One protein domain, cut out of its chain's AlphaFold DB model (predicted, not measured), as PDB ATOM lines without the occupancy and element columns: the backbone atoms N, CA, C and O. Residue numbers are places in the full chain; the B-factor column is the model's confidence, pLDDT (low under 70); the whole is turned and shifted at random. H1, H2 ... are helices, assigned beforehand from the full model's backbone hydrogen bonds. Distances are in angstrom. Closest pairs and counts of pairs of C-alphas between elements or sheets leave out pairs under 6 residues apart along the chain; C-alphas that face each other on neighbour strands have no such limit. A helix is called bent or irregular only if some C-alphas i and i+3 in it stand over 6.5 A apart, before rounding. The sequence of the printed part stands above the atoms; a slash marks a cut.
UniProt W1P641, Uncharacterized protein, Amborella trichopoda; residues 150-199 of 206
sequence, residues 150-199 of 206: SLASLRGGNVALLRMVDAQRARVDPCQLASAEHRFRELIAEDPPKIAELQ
ATOM      1  N   SER A 150      83.161  91.603  72.449       58.88
ATOM      2  CA  SER A 150      83.287  90.475  73.379       58.88
ATOM      3  C   SER A 150      81.931  89.791  73.610       58.88
ATOM      4  O   SER A 150      81.825  88.569  73.585       58.88
ATOM      5  N   LEU A 151      80.850  90.574  73.708       54.69
ATOM      6  CA  LEU A 151      79.502  90.046  73.945       54.69
ATOM      7  C   LEU A 151      78.877  89.421  72.681       54.69
ATOM      8  O   LEU A 151      78.171  88.417  72.772       54.69
ATOM      9  N   ALA A 152      79.180  89.964  71.494       55.75
ATOM     10  CA  ALA A 152      78.786  89.377  70.210       55.75
ATOM     11  C   ALA A 152      79.509  88.048  69.923       55.75
ATOM     12  O   ALA A 152      78.887  87.126  69.402       55.75
ATOM     13  N   SER A 153      80.783  87.928  70.314       57.00
ATOM     14  CA  SER A 153      81.520  86.655  70.330       57.00
ATOM     15  C   SER A 153      80.855  85.641  71.272       57.00
ATOM     16  O   SER A 153      80.552  84.522  70.857       57.00
ATOM     17  N   LEU A 154      80.511  86.061  72.497       57.38
ATOM     18  CA  LEU A 154      79.877  85.184  73.487       57.38
ATOM     19  C   LEU A 154      78.490  84.664  73.068       57.38
ATOM     20  O   LEU A 154      78.160  83.525  73.382       57.38
ATOM     21  N   ARG A 155      77.659  85.470  72.385       57.31
ATOM     22  CA  ARG A 155      76.305  85.048  71.958       57.31
ATOM     23  C   ARG A 155      76.208  84.525  70.527       57.31
ATOM     24  O   ARG A 155      75.237  83.849  70.205       57.31
ATOM     25  N   GLY A 156      77.167  84.846  69.663       67.06
ATOM     26  CA  GLY A 156      77.141  84.475  68.246       67.06
ATOM     27  C   GLY A 156      77.869  83.171  67.906       67.06
ATOM     28  O   GLY A 156      77.823  82.739  66.751       67.06
ATOM     29  N   GLY A 157      78.542  82.548  68.881       76.31
ATOM     30  CA  GLY A 157      79.251  81.278  68.710       76.31
ATOM     31  C   GLY A 157      80.344  81.328  67.632       76.31
ATOM     32  O   GLY A 157      80.873  82.391  67.298       76.31
ATOM     33  N   ASN A 158      80.666  80.175  67.040       70.19
ATOM     34  CA  ASN A 158      81.738  80.051  66.037       70.19
ATOM     35  C   ASN A 158      81.569  80.970  64.815       70.19
ATOM     36  O   ASN A 158      82.556  81.417  64.237       70.19
ATOM     37  N   VAL A 159      80.333  81.297  64.430       74.56
ATOM     38  CA  VAL A 159      80.058  82.153  63.265       74.56
ATOM     39  C   VAL A 159      80.471  83.605  63.528       74.56
ATOM     40  O   VAL A 159      80.975  84.274  62.626       74.56
ATOM     41  N   ALA A 160      80.299  84.100  64.757       73.00
ATOM     42  CA  ALA A 160      80.769  85.432  65.129       73.00
ATOM     43  C   ALA A 160      82.300  85.498  65.176       73.00
ATOM     44  O   ALA A 160      82.878  86.457  64.666       73.00
ATOM     45  N   LEU A 161      82.951  84.455  65.703       75.62
ATOM     46  CA  LEU A 161      84.412  84.348  65.711       75.62
ATOM     47  C   LEU A 161      84.992  84.339  64.291       75.62
ATOM     48  O   LEU A 161      85.924  85.088  64.012       75.62
ATOM     49  N   LEU A 162      84.399  83.574  63.371       78.69
ATOM     50  CA  LEU A 162      84.861  83.514  61.982       78.69
ATOM     51  C   LEU A 162      84.768  84.885  61.294       78.69
ATOM     52  O   LEU A 162      85.722  85.340  60.675       78.69
ATOM     53  N   ARG A 163      83.661  85.608  61.505       73.25
ATOM     54  CA  ARG A 163      83.483  86.967  60.967       73.25
ATOM     55  C   ARG A 163      84.451  87.981  61.572       73.25
ATOM     56  O   ARG A 163      84.823  88.936  60.896       73.25
ATOM     57  N   MET A 164      84.856  87.800  62.829       72.88
ATOM     58  CA  MET A 164      85.891  88.629  63.448       72.88
ATOM     59  C   MET A 164      87.259  88.373  62.815       72.88
ATOM     60  O   MET A 164      87.964  89.333  62.515       72.88
ATOM     61  N   VAL A 165      87.603  87.108  62.562       76.69
ATOM     62  CA  VAL A 165      88.843  86.735  61.866       76.69
ATOM     63  C   VAL A 165      88.845  87.280  60.442       76.69
ATOM     64  O   VAL A 165      89.828  87.890  60.031       76.69
ATOM     65  N   ASP A 166      87.739  87.152  59.712       74.94
ATOM     66  CA  ASP A 166      87.613  87.693  58.357       74.94
ATOM     67  C   ASP A 166      87.710  89.223  58.348       74.94
ATOM     68  O   ASP A 166      88.389  89.797  57.502       74.94
ATOM     69  N   ALA A 167      87.106  89.903  59.329       69.50
ATOM     70  CA  ALA A 167      87.216  91.352  59.474       69.50
ATOM     71  C   ALA A 167      88.637  91.805  59.847       69.50
ATOM     72  O   ALA A 167      89.068  92.872  59.420       69.50
ATOM     73  N   GLN A 168      89.369  91.021  60.642       70.56
ATOM     74  CA  GLN A 168      90.774  91.289  60.957       70.56
ATOM     75  C   GLN A 168      91.673  91.029  59.746       70.56
ATOM     76  O   GLN A 168      92.509  91.870  59.431       70.56
ATOM     77  N   ARG A 169      91.451  89.937  59.006       66.38
ATOM     78  CA  ARG A 169      92.150  89.647  57.745       66.38
ATOM     79  C   ARG A 169      91.889  90.711  56.682       66.38
ATOM     80  O   ARG A 169      92.823  91.128  56.020       66.38
ATOM     81  N   ALA A 170      90.660  91.210  56.571       61.53
ATOM     82  CA  ALA A 170      90.314  92.300  55.657       61.53
ATOM     83  C   ALA A 170      90.911  93.660  56.062       61.53
ATOM     84  O   ALA A 170      90.918  94.587  55.257       61.53
ATOM     85  N   ARG A 171      91.374  93.811  57.312       64.12
ATOM     86  CA  ARG A 171      92.063  95.020  57.796       64.12
ATOM     87  C   ARG A 171      93.573  94.955  57.644       64.12
ATOM     88  O   ARG A 171      94.215  95.999  57.612       64.12
ATOM     89  N   VAL A 172      94.133  93.751  57.637       74.44
ATOM     90  CA  VAL A 172      95.569  93.535  57.525       74.44
ATOM     91  C   VAL A 172      95.869  93.261  56.061       74.44
ATOM     92  O   VAL A 172      95.795  92.123  55.604       74.44
ATOM     93  N   ASP A 173      96.197  94.318  55.320       70.56
ATOM     94  CA  ASP A 173      96.710  94.170  53.963       70.56
ATOM     95  C   ASP A 173      98.021  93.366  54.027       70.56
ATOM     96  O   ASP A 173      98.995  93.833  54.631       70.56
ATOM     97  N   PRO A 174      98.097  92.173  53.412       74.31
ATOM     98  CA  PRO A 174      99.259  91.296  53.548       74.31
ATOM     99  C   PRO A 174     100.540  91.954  53.014       74.31
ATOM    100  O   PRO A 174     101.618  91.748  53.564       74.31
ATOM    101  N   CYS A 175     100.419  92.819  52.002       74.75
ATOM    102  CA  CYS A 175     101.535  93.599  51.467       74.75
ATOM    103  C   CYS A 175     102.048  94.655  52.458       74.75
ATOM    104  O   CYS A 175     103.253  94.890  52.531       74.75
ATOM    105  N   GLN A 176     101.158  95.277  53.239       73.31
ATOM    106  CA  GLN A 176     101.561  96.244  54.266       73.31
ATOM    107  C   GLN A 176     102.234  95.541  55.443       73.31
ATOM    108  O   GLN A 176     103.206  96.058  55.987       73.31
ATOM    109  N   LEU A 177     101.764  94.339  55.794       74.88
ATOM    110  CA  LEU A 177     102.384  93.525  56.833       74.88
ATOM    111  C   LEU A 177     103.796  93.073  56.430       74.88
ATOM    112  O   LEU A 177     104.724  93.243  57.212       74.88
ATOM    113  N   ALA A 178     103.972  92.587  55.198       76.94
ATOM    114  CA  ALA A 178     105.283  92.194  54.676       76.94
ATOM    115  C   ALA A 178     106.255  93.387  54.576       76.94
ATOM    116  O   ALA A 178     107.434  93.267  54.901       76.94
ATOM    117  N   SER A 179     105.758  94.562  54.173       78.12
ATOM    118  CA  SER A 179     106.561  95.791  54.129       78.12
ATOM    119  C   SER A 179     106.962  96.275  55.527       78.12
ATOM    120  O   SER A 179     108.104  96.687  55.731       78.12
ATOM    121  N   ALA A 180     106.053  96.197  56.501       75.75
ATOM    122  CA  ALA A 180     106.353  96.522  57.890       75.75
ATOM    123  C   ALA A 180     107.372  95.542  58.490       75.75
ATOM    124  O   ALA A 180     108.309  95.972  59.154       75.75
ATOM    125  N   GLU A 181     107.233  94.243  58.216       79.50
ATOM    126  CA  GLU A 181     108.184  93.217  58.646       79.50
ATOM    127  C   GLU A 181     109.593  93.474  58.094       79.50
ATOM    128  O   GLU A 181     110.566  93.397  58.844       79.50
ATOM    129  N   HIS A 182     109.709  93.846  56.815       82.31
ATOM    130  CA  HIS A 182     110.989  94.224  56.213       82.31
ATOM    131  C   HIS A 182     111.635  95.406  56.946       82.31
ATOM    132  O   HIS A 182     112.786  95.310  57.363       82.31
ATOM    133  N   ARG A 183     110.871  96.479  57.192       77.31
ATOM    134  CA  ARG A 183     111.360  97.661  57.922       77.31
ATOM    135  C   ARG A 183     111.771  97.351  59.355       77.31
ATOM    136  O   ARG A 183     112.736  97.918  59.851       77.31
ATOM    137  N   PHE A 184     111.065  96.449  60.034       76.00
ATOM    138  CA  PHE A 184     111.469  96.025  61.373       76.00
ATOM    139  C   PHE A 184     112.779  95.245  61.355       76.00
ATOM    140  O   PHE A 184     113.603  95.441  62.239       76.00
ATOM    141  N   ARG A 185     113.001  94.391  60.353       81.69
ATOM    142  CA  ARG A 185     114.281  93.686  60.214       81.69
ATOM    143  C   ARG A 185     115.429  94.636  59.892       81.69
ATOM    144  O   ARG A 185     116.505  94.444  60.439       81.69
ATOM    145  N   GLU A 186     115.190  95.661  59.076       86.62
ATOM    146  CA  GLU A 186     116.163  96.734  58.832       86.62
ATOM    147  C   GLU A 186     116.525  97.458  60.137       86.62
ATOM    148  O   GLU A 186     117.698  97.545  60.469       86.62
ATOM    149  N   LEU A 187     115.529  97.874  60.928       75.38
ATOM    150  CA  LEU A 187     115.743  98.563  62.211       75.38
ATOM    151  C   LEU A 187     116.420  97.699  63.286       75.38
ATOM    152  O   LEU A 187     117.041  98.235  64.194       75.38
ATOM    153  N   ILE A 188     116.254  96.377  63.232       80.44
ATOM    154  CA  ILE A 188     116.929  95.439  64.144       80.44
ATOM    155  C   ILE A 188     118.371  95.175  63.690       80.44
ATOM    156  O   ILE A 188     119.230  94.895  64.524       80.44
ATOM    157  N   ALA A 189     118.626  95.215  62.380       81.62
ATOM    158  CA  ALA A 189     119.959  95.059  61.807       81.62
ATOM    159  C   ALA A 189     120.803  96.338  61.931       81.62
ATOM    160  O   ALA A 189     122.029  96.260  61.921       81.62
ATOM    161  N   GLU A 190     120.158  97.498  62.033       77.38
ATOM    162  CA  GLU A 190     120.803  98.765  62.346       77.38
ATOM    163  C   GLU A 190     121.227  98.774  63.823       77.38
ATOM    164  O   GLU A 190     120.426  98.479  64.715       77.38
ATOM    165  N   ASP A 191     122.503  99.066  64.093       68.50
ATOM    166  CA  ASP A 191     123.020  99.086  65.462       68.50
ATOM    167  C   ASP A 191     122.235 100.119  66.288       68.50
ATOM    168  O   ASP A 191     122.179 101.297  65.910       68.50
ATOM    169  N   PRO A 192     121.624  99.727  67.424       68.94
ATOM    170  CA  PRO A 192     120.868 100.665  68.231       68.94
ATOM    171  C   PRO A 192     121.812 101.779  68.701       68.94
ATOM    172  O   PRO A 192     122.901 101.479  69.210       68.94
ATOM    173  N   PRO A 193     121.423 103.062  68.580       64.31
ATOM    174  CA  PRO A 193     122.265 104.147  69.050       64.31
ATOM    175  C   PRO A 193     122.522 103.936  70.539       64.31
ATOM    176  O   PRO A 193     121.590 103.796  71.338       64.31
ATOM    177  N   LYS A 194     123.801 103.888  70.925       70.50
ATOM    178  CA  LYS A 194     124.184 103.776  72.330       70.50
ATOM    179  C   LYS A 194     123.621 104.993  73.048       70.50
ATOM    180  O   LYS A 194     124.107 106.106  72.882       70.50
ATOM    181  N   ILE A 195     122.598 104.773  73.870       67.38
ATOM    182  CA  ILE A 195     121.892 105.821  74.627       67.38
ATOM    183  C   ILE A 195     122.885 106.682  75.436       67.38
ATOM    184  O   ILE A 195     122.683 107.882  75.604       67.38
ATOM    185  N   ALA A 196     124.005 106.088  75.860       66.56
ATOM    186  CA  ALA A 196     125.110 106.775  76.520       66.56
ATOM    187  C   ALA A 196     125.770 107.874  75.659       66.56
ATOM    188  O   ALA A 196     126.141 108.917  76.187       66.56
ATOM    189  N   GLU A 197     125.899 107.679  74.346       66.38
ATOM    190  CA  GLU A 197     126.505 108.658  73.432       66.38
ATOM    191  C   GLU A 197     125.553 109.834  73.170       66.38
ATOM    192  O   GLU A 197     125.995 110.982  73.120       66.38
ATOM    193  N   LEU A 198     124.242 109.575  73.122       61.81
ATOM    194  CA  LEU A 198     123.215 110.612  72.964       61.81
ATOM    195  C   LEU A 198     123.148 111.553  74.179       61.81
ATOM    196  O   LEU A 198     123.073 112.767  74.011       61.81
ATOM    197  N   GLN A 199     123.266 111.016  75.399       67.00
ATOM    198  CA  GLN A 199     123.288 111.821  76.632       67.00
ATOM    199  C   GLN A 199     124.550 112.685  76.767       67.00
ATOM    200  O   GLN A 199     124.521 113.747  77.388       67.00
TER     201      GLN A 199
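What this domain is: This is residues 150 to 199 of the 206 residues of an uncharacterized protein of Amborella trichopoda (UniProt W1P641). Picture a long, open string of helices: H1, the longest by residues with 20, meets a tight link at the floor of a wide, shallow V, H2 makes the other arm, and little H3 hangs off the far end. At its own start H1 folds back sharply, with a kink of 135 degrees near residue 157. The printed part has 50 residues with three named helices in the order H1, H2, H3 and no named strand, and its class is all helix. The whole is extended, with a radius of gyration of the C-alphas of 19.4 A, and its C-alphas span 55 by 25 by 11 A, a rod in outline.

How they stand to each other: Begin with H1, residues 150 to 169, which touches no helix. It is irregular: look at C-alphas 155 and 158, which are 9.5 A apart, where about 5 A is found in a regular helix. H2, residues 174 to 189, is apart from H1. H3, residues 195 to 199, is apart from both H1 and H2. In H2 and H3 every O i to N i+4 pair is within hydrogen-bond range; in H1 14 of 16 are.

Where its parts are: Find C-alpha 150 at (83.287, 90.475, 73.379); from there H1 runs to C-alpha 169, 18.0 A away. H2 starts at C-alpha 174, at (99.259, 91.296, 53.548), and reaches C-alpha 189 after 22.6 A. H3 covers 6.5 A and ends at C-alpha 199, at (123.288, 111.821, 76.632).

The domain as a whole: The two C-alphas farthest apart, those of Arg 155 and Glu 197, are 55.5 A from each other. The printed part has no cut, and both links, H1 to H2 and H2 to H3, are tight. Residues 154 to 159 and 165 to 199 stand free. The mean pLDDT of the printed part is 71.2; look for values under 70 at residues 150 to 156, 167, 169 to 171, 191 to 193 and 195 to 199.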